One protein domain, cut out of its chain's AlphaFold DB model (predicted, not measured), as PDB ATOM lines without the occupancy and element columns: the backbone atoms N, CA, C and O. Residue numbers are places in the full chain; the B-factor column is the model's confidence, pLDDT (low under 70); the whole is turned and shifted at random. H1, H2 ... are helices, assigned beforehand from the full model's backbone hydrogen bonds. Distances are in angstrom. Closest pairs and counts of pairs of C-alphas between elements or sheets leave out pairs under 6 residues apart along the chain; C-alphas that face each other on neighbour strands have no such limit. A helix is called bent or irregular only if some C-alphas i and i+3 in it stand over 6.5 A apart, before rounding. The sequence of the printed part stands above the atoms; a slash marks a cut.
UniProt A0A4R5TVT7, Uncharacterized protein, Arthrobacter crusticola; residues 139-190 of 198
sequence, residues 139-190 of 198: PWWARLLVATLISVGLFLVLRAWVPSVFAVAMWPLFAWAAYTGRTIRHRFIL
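Overview. This is residues 139 to 190 of the 198 residues of an uncharacterized protein of Arthrobacter crusticola (UniProt A0A4R5TVT7). Two long helices, H2 and H1, make the arms of a wide, flat V, joined at its corner by a short loop, residues 162 to 165. The arms spread away from the corner with open space between them. The printed part has 52 residues with two named helices, H1 then H2, and no named strand, and is all helix. It is extended, with a radius of gyration of the C-alphas of 17.7 A and spans of 47 by 36 by 7 A.

Along the chain. Find C-alpha 166 at (66.360, 133.953, 117.329); from there H2, residues 166 to 188, runs 33.9 A to C-alpha 188 at (82.794, 111.550, 136.740). H2 is only just irregular: C-alphas 167 and 170 are 6.7 A apart. Look next at C-alpha 140 at (93.071, 125.901, 100.723), where H1, residues 140 to 161, begins its 31.6 A.

Arrangement. H1 and H2 are close but not clearly touching; their closest C-alphas, those of Arg 159 and Phe 166, are 7.7 A apart. Their lines stand at a steep tilt of 58 degrees, opposite ways. In H1 every O i to N i+4 pair is within hydrogen-bond range; in H2, 15 of 19 are.

Size, cuts and confidence. The C-alphas farthest apart, those of Pro 139 and Leu 190, are 48.3 A apart. The printed part has no cut, and the link from H1 to H2 is tight. Confidence is under 70 at residues 162 to 174 and 182 to 190.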
ATOM      1  N   PRO A 139      95.713 129.123  98.194       87.50
ATOM      2  CA  PRO A 139      95.852 128.009  99.120       87.50
ATOM      3  C   PRO A 139      94.511 127.664  99.776       87.50
ATOM      4  O   PRO A 139      93.674 128.538 100.009       87.50
ATOM      5  N   TRP A 140      94.318 126.395 100.127       85.25
ATOM      6  CA  TRP A 140      93.071 125.901 100.723       85.25
ATOM      7  C   TRP A 140      92.633 126.692 101.973       85.25
ATOM      8  O   TRP A 140      91.438 126.911 102.167       85.25
ATOM      9  N   TRP A 141      93.579 127.192 102.777       85.81
ATOM     10  CA  TRP A 141      93.290 127.988 103.977       85.81
ATOM     11  C   TRP A 141      92.653 129.349 103.658       85.81
ATOM     12  O   TRP A 141      91.764 129.796 104.379       85.81
ATOM     13  N   ALA A 142      93.041 129.992 102.554       77.56
ATOM     14  CA  ALA A 142      92.469 131.275 102.148       77.56
ATOM     15  C   ALA A 142      91.031 131.102 101.637       77.56
ATOM     16  O   ALA A 142      90.170 131.933 101.914       77.56
ATOM     17  N   ARG A 143      90.734 129.969 100.983       82.69
ATOM     18  CA  ARG A 143      89.361 129.620 100.578       82.69
ATOM     19  C   ARG A 143      88.452 129.416 101.782       82.69
ATOM     20  O   ARG A 143      87.325 129.899 101.775       82.69
ATOM     21  N   LEU A 144      88.951 128.747 102.825       87.88
ATOM     22  CA  LEU A 144      88.217 128.597 104.082       87.88
ATOM     23  C   LEU A 144      87.952 129.950 104.742       87.88
ATOM     24  O   LEU A 144      86.842 130.181 105.214       87.88
ATOM     25  N   LEU A 145      88.927 130.861 104.731       89.44
ATOM     26  CA  LEU A 145      88.765 132.201 105.292       89.44
ATOM     27  C   LEU A 145      87.691 133.004 104.544       89.44
ATOM     28  O   LEU A 145      86.793 133.553 105.178       89.44
ATOM     29  N   VAL A 146      87.719 133.008 103.208       84.31
ATOM     30  CA  VAL A 146      86.697 133.672 102.377       84.31
ATOM     31  C   VAL A 146      85.310 133.058 102.597       84.31
ATOM     32  O   VAL A 146      84.355 133.789 102.843       84.31
ATOM     33  N   ALA A 147      85.191 131.726 102.594       87.12
ATOM     34  CA  ALA A 147      83.926 131.037 102.865       87.12
ATOM     35  C   ALA A 147      83.375 131.352 104.268       87.12
ATOM     36  O   ALA A 147      82.167 131.519 104.447       87.12
ATOM     37  N   THR A 148      84.265 131.480 105.256       90.75
ATOM     38  CA  THR A 148      83.914 131.871 106.627       90.75
ATOM     39  C   THR A 148      83.405 133.309 106.670       90.75
ATOM     40  O   THR A 148      82.358 133.558 107.260       90.75
ATOM     41  N   LEU A 149      84.079 134.253 106.002       93.38
ATOM     42  CA  LEU A 149      83.637 135.650 105.934       93.38
ATOM     43  C   LEU A 149      82.273 135.792 105.248       93.38
ATOM     44  O   LEU A 149      81.414 136.509 105.758       93.38
ATOM     45  N   ILE A 150      82.047 135.069 104.147       87.88
ATOM     46  CA  ILE A 150      80.751 135.046 103.450       87.88
ATOM     47  C   ILE A 150      79.661 134.501 104.379       87.88
ATOM     48  O   ILE A 150      78.591 135.093 104.493       87.88
ATOM     49  N   SER A 151      79.952 133.414 105.093       88.19
ATOM     50  CA  SER A 151      79.019 132.790 106.035       88.19
ATOM     51  C   SER A 151      78.688 133.709 107.216       88.19
ATOM     52  O   SER A 151      77.530 133.798 107.618       88.19
ATOM     53  N   VAL A 152      79.675 134.444 107.745       92.25
ATOM     54  CA  VAL A 152      79.470 135.459 108.791       92.25
ATOM     55  C   VAL A 152      78.629 136.622 108.266       92.25
ATOM     56  O   VAL A 152      77.681 137.025 108.932       92.25
ATOM     57  N   GLY A 153      78.923 137.134 107.069       88.94
ATOM     58  CA  GLY A 153      78.129 138.190 106.439       88.94
ATOM     59  C   GLY A 153      76.673 137.770 106.240       88.94
ATOM     60  O   GLY A 153      75.763 138.478 106.668       88.94
ATOM     61  N   LEU A 154      76.447 136.573 105.690       88.56
ATOM     62  CA  LEU A 154      75.112 136.008 105.501       88.56
ATOM     63  C   LEU A 154      74.384 135.816 106.840       88.56
ATOM     64  O   LEU A 154      73.209 136.152 106.957       88.56
ATOM     65  N   PHE A 155      75.084 135.334 107.872       84.88
ATOM     66  CA  PHE A 155      74.540 135.203 109.223       84.88
ATOM     67  C   PHE A 155      74.121 136.556 109.809       84.88
ATOM     68  O   PHE A 155      73.053 136.654 110.409       84.88
ATOM     69  N   LEU A 156      74.921 137.609 109.622       88.00
ATOM     70  CA  LEU A 156      74.585 138.956 110.088       88.00
ATOM     71  C   LEU A 156      73.378 139.534 109.341       88.00
ATOM     72  O   LEU A 156      72.508 140.127 109.978       88.00
ATOM     73  N   VAL A 157      73.281 139.309 108.028       83.12
ATOM     74  CA  VAL A 157      72.120 139.709 107.216       83.12
ATOM     75  C   VAL A 157      70.857 138.967 107.664       83.12
ATOM     76  O   VAL A 157      69.837 139.600 107.925       83.12
ATOM     77  N   LEU A 158      70.934 137.646 107.849       80.31
ATOM     78  CA  LEU A 158      69.824 136.825 108.347       80.31
ATOM     79  C   LEU A 158      69.396 137.231 109.764       80.31
ATOM     80  O   LEU A 158      68.204 137.334 110.051       80.31
ATOM     81  N   ARG A 159      70.361 137.514 110.646       78.88
ATOM     82  CA  ARG A 159      70.114 138.029 111.999       78.88
ATOM     83  C   ARG A 159      69.416 139.391 111.970       78.88
ATOM     84  O   ARG A 159      68.573 139.642 112.827       78.88
ATOM     85  N   ALA A 160      69.771 140.263 111.027       76.88
ATOM     86  CA  ALA A 160      69.155 141.580 110.882       76.88
ATOM     87  C   ALA A 160      67.723 141.502 110.325       76.88
ATOM     88  O   ALA A 160      66.862 142.263 110.757       76.88
ATOM     89  N   TRP A 161      67.456 140.565 109.411       70.44
ATOM     90  CA  TRP A 161      66.151 140.404 108.760       70.44
ATOM     91  C   TRP A 161      65.129 139.598 109.566       70.44
ATOM     92  O   TRP A 161      63.930 139.743 109.341       70.44
ATOM     93  N   VAL A 162      65.568 138.772 110.522       67.19
ATOM     94  CA  VAL A 162      64.661 137.921 111.308       67.19
ATOM     95  C   VAL A 162      64.915 138.047 112.822       67.19
ATOM     96  O   VAL A 162      65.358 137.089 113.464       67.19
ATOM     97  N   PRO A 163      64.600 139.203 113.447       61.41
ATOM     98  CA  PRO A 163      64.755 139.374 114.896       61.41
ATOM     99  C   PRO A 163      63.895 138.390 115.711       61.41
ATOM    100  O   PRO A 163      64.243 138.027 116.834       61.41
ATOM    101  N   SER A 164      62.774 137.938 115.144       60.47
ATOM    102  CA  SER A 164      61.738 137.145 115.814       60.47
ATOM    103  C   SER A 164      62.009 135.634 115.877       60.47
ATOM    104  O   SER A 164      61.417 134.965 116.719       60.47
ATOM    105  N   VAL A 165      62.926 135.080 115.070       54.88
ATOM    106  CA  VAL A 165      63.235 133.630 115.093       54.88
ATOM    107  C   VAL A 165      64.333 133.286 116.109       54.88
ATOM    108  O   VAL A 165      64.307 132.219 116.722       54.88
ATOM    109  N   PHE A 166      65.254 134.211 116.396       53.28
ATOM    110  CA  PHE A 166      66.360 133.953 117.329       53.28
ATOM    111  C   PHE A 166      66.020 134.171 118.812       53.28
ATOM    112  O   PHE A 166      66.778 133.724 119.672       53.28
ATOM    113  N   ALA A 167      64.875 134.782 119.134       54.56
ATOM    114  CA  ALA A 167      64.420 134.930 120.520       54.56
ATOM    115  C   ALA A 167      63.886 133.615 121.128       54.56
ATOM    116  O   ALA A 167      63.912 133.450 122.344       54.56
ATOM    117  N   VAL A 168      63.443 132.656 120.303       54.84
ATOM    118  CA  VAL A 168      62.768 131.431 120.781       54.84
ATOM    119  C   VAL A 168      63.667 130.184 120.704       54.84
ATOM    120  O   VAL A 168      63.501 129.252 121.488       54.84
ATOM    121  N   ALA A 169      64.684 130.170 119.833       56.00
ATOM    122  CA  ALA A 169      65.502 128.975 119.581       56.00
ATOM    123  C   ALA A 169      66.784 128.839 120.437       56.00
ATOM    124  O   ALA A 169      67.406 127.778 120.437       56.00
ATOM    125  N   MET A 170      67.192 129.868 121.190       55.72
ATOM    126  CA  MET A 170      68.418 129.814 122.013       55.72
ATOM    127  C   MET A 170      68.209 129.148 123.383       55.72
ATOM    128  O   MET A 170      69.122 128.512 123.909       55.72
ATOM    129  N   TRP A 171      67.006 129.235 123.956       58.16
ATOM    130  CA  TRP A 171      66.715 128.660 125.276       58.16
ATOM    131  C   TRP A 171      66.820 127.122 125.334       58.16
ATOM    132  O   TRP A 171      67.403 126.610 126.292       58.16
ATOM    133  N   PRO A 172      66.361 126.361 124.315       65.06
ATOM    134  CA  PRO A 172      66.509 124.905 124.294       65.06
ATOM    135  C   PRO A 172      67.972 124.445 124.248       65.06
ATOM    136  O   PRO A 172      68.322 123.461 124.896       65.06
ATOM    137  N   LEU A 173      68.844 125.170 123.535       64.62
ATOM    138  CA  LEU A 173      70.267 124.831 123.418       64.62
ATOM    139  C   LEU A 173      71.028 125.082 124.725       64.62
ATOM    140  O   LEU A 173      71.803 124.225 125.149       64.62
ATOM    141  N   PHE A 174      70.763 126.199 125.411       69.19
ATOM    142  CA  PHE A 174      71.335 126.445 126.742       69.19
ATOM    143  C   PHE A 174      70.794 125.476 127.796       69.19
ATOM    144  O   PHE A 174      71.566 124.989 128.623       69.19
ATOM    145  N   ALA A 175      69.502 125.140 127.751       70.62
ATOM    146  CA  ALA A 175      68.915 124.146 128.646       70.62
ATOM    147  C   ALA A 175      69.527 122.751 128.423       70.62
ATOM    148  O   ALA A 175      69.870 122.068 129.388       70.62
ATOM    149  N   TRP A 176      69.739 122.352 127.165       75.00
ATOM    150  CA  TRP A 176      70.396 121.092 126.822       75.00
ATOM    151  C   TRP A 176      71.875 121.070 127.241       75.00
ATOM    152  O   TRP A 176      72.326 120.087 127.832       75.00
ATOM    153  N   ALA A 177      72.619 122.161 127.032       75.19
ATOM    154  CA  ALA A 177      74.013 122.294 127.470       75.19
ATOM    155  C   ALA A 177      74.156 122.270 129.008       75.19
ATOM    156  O   ALA A 177      75.041 121.608 129.550       75.19
ATOM    157  N   ALA A 178      73.250 122.931 129.735       74.38
ATOM    158  CA  ALA A 178      73.221 122.898 131.198       74.38
ATOM    159  C   ALA A 178      72.851 121.504 131.736       74.38
ATOM    160  O   ALA A 178      73.449 121.026 132.705       74.38
ATOM    161  N   TYR A 179      71.898 120.824 131.093       75.56
ATOM    162  CA  TYR A 179      71.484 119.471 131.458       75.56
ATOM    163  C   TYR A 179      72.611 118.449 131.249       75.56
ATOM    164  O   TYR A 179      72.922 117.681 132.164       75.56
ATOM    165  N   THR A 180      73.262 118.479 130.082       70.44
ATOM    166  CA  THR A 180      74.383 117.588 129.736       70.44
ATOM    167  C   THR A 180      75.618 117.850 130.602       70.44
ATOM    168  O   THR A 180      76.218 116.908 131.121       70.44
ATOM    169  N   GLY A 181      75.944 119.115 130.888       70.19
ATOM    170  CA  GLY A 181      77.020 119.464 131.822       70.19
ATOM    171  C   GLY A 181      76.777 118.951 133.249       70.19
ATOM    172  O   GLY A 181      77.694 118.444 133.903       70.19
ATOM    173  N   ARG A 182      75.527 119.006 133.733       65.44
ATOM    174  CA  ARG A 182      75.158 118.500 135.067       65.44
ATOM    175  C   ARG A 182      75.228 116.973 135.158       65.44
ATOM    176  O   ARG A 182      75.677 116.449 136.178       65.44
ATOM    177  N   THR A 183      74.824 116.259 134.108       61.97
ATOM    178  CA  THR A 183      74.867 114.785 134.081       61.97
ATOM    179  C   THR A 183      76.296 114.248 134.003       61.97
ATOM    180  O   THR A 183      76.612 113.269 134.677       61.97
ATOM    181  N   ILE A 184      77.188 114.915 133.266       58.97
ATOM    182  CA  ILE A 184      78.606 114.531 133.183       58.97
ATOM    183  C   ILE A 184      79.321 114.759 134.528       58.97
ATOM    184  O   ILE A 184      80.066 113.892 134.989       58.97
ATOM    185  N   ARG A 185      79.033 115.866 135.228       54.09
ATOM    186  CA  ARG A 185      79.636 116.171 136.539       54.09
ATOM    187  C   ARG A 185      79.291 115.141 137.621       54.09
ATOM    188  O   ARG A 185      80.162 114.781 138.407       54.09
ATOM    189  N   HIS A 186      78.057 114.637 137.652       56.72
ATOM    190  CA  HIS A 186      77.646 113.634 138.643       56.72
ATOM    191  C   HIS A 186      78.201 112.228 138.376       56.72
ATOM    192  O   HIS A 186      78.339 111.459 139.322       56.72
ATOM    193  N   ARG A 187      78.538 111.892 137.124       52.72
ATOM    194  CA  ARG A 187      79.076 110.568 136.768       52.72
ATOM    195  C   ARG A 187      80.597 110.454 136.882       52.72
ATOM    196  O   ARG A 187      81.085 109.339 137.010       52.72
ATOM    197  N   PHE A 188      81.328 111.572 136.836       53.44
ATOM    198  CA  PHE A 188      82.794 111.550 136.740       53.44
ATOM    199  C   PHE A 188      83.553 112.297 137.849       53.44
ATOM    200  O   PHE A 188      84.751 112.074 137.978       53.44
ATOM    201  N   ILE A 189      82.917 113.171 138.648       55.16
ATOM    202  CA  ILE A 189      83.652 114.091 139.553       55.16
ATOM    203  C   ILE A 189      83.364 113.860 141.055       55.16
ATOM    204  O   ILE A 189      84.000 114.480 141.902       55.16
ATOM    205  N   LEU A 190      82.481 112.928 141.432       46.72
ATOM    206  CA  LEU A 190      82.374 112.469 142.827       46.72
ATOM    207  C   LEU A 190      82.924 111.040 142.945       46.72
ATOM    208  O   LEU A 190      82.232 110.101 142.551       46.72
TER     209      LEU A 190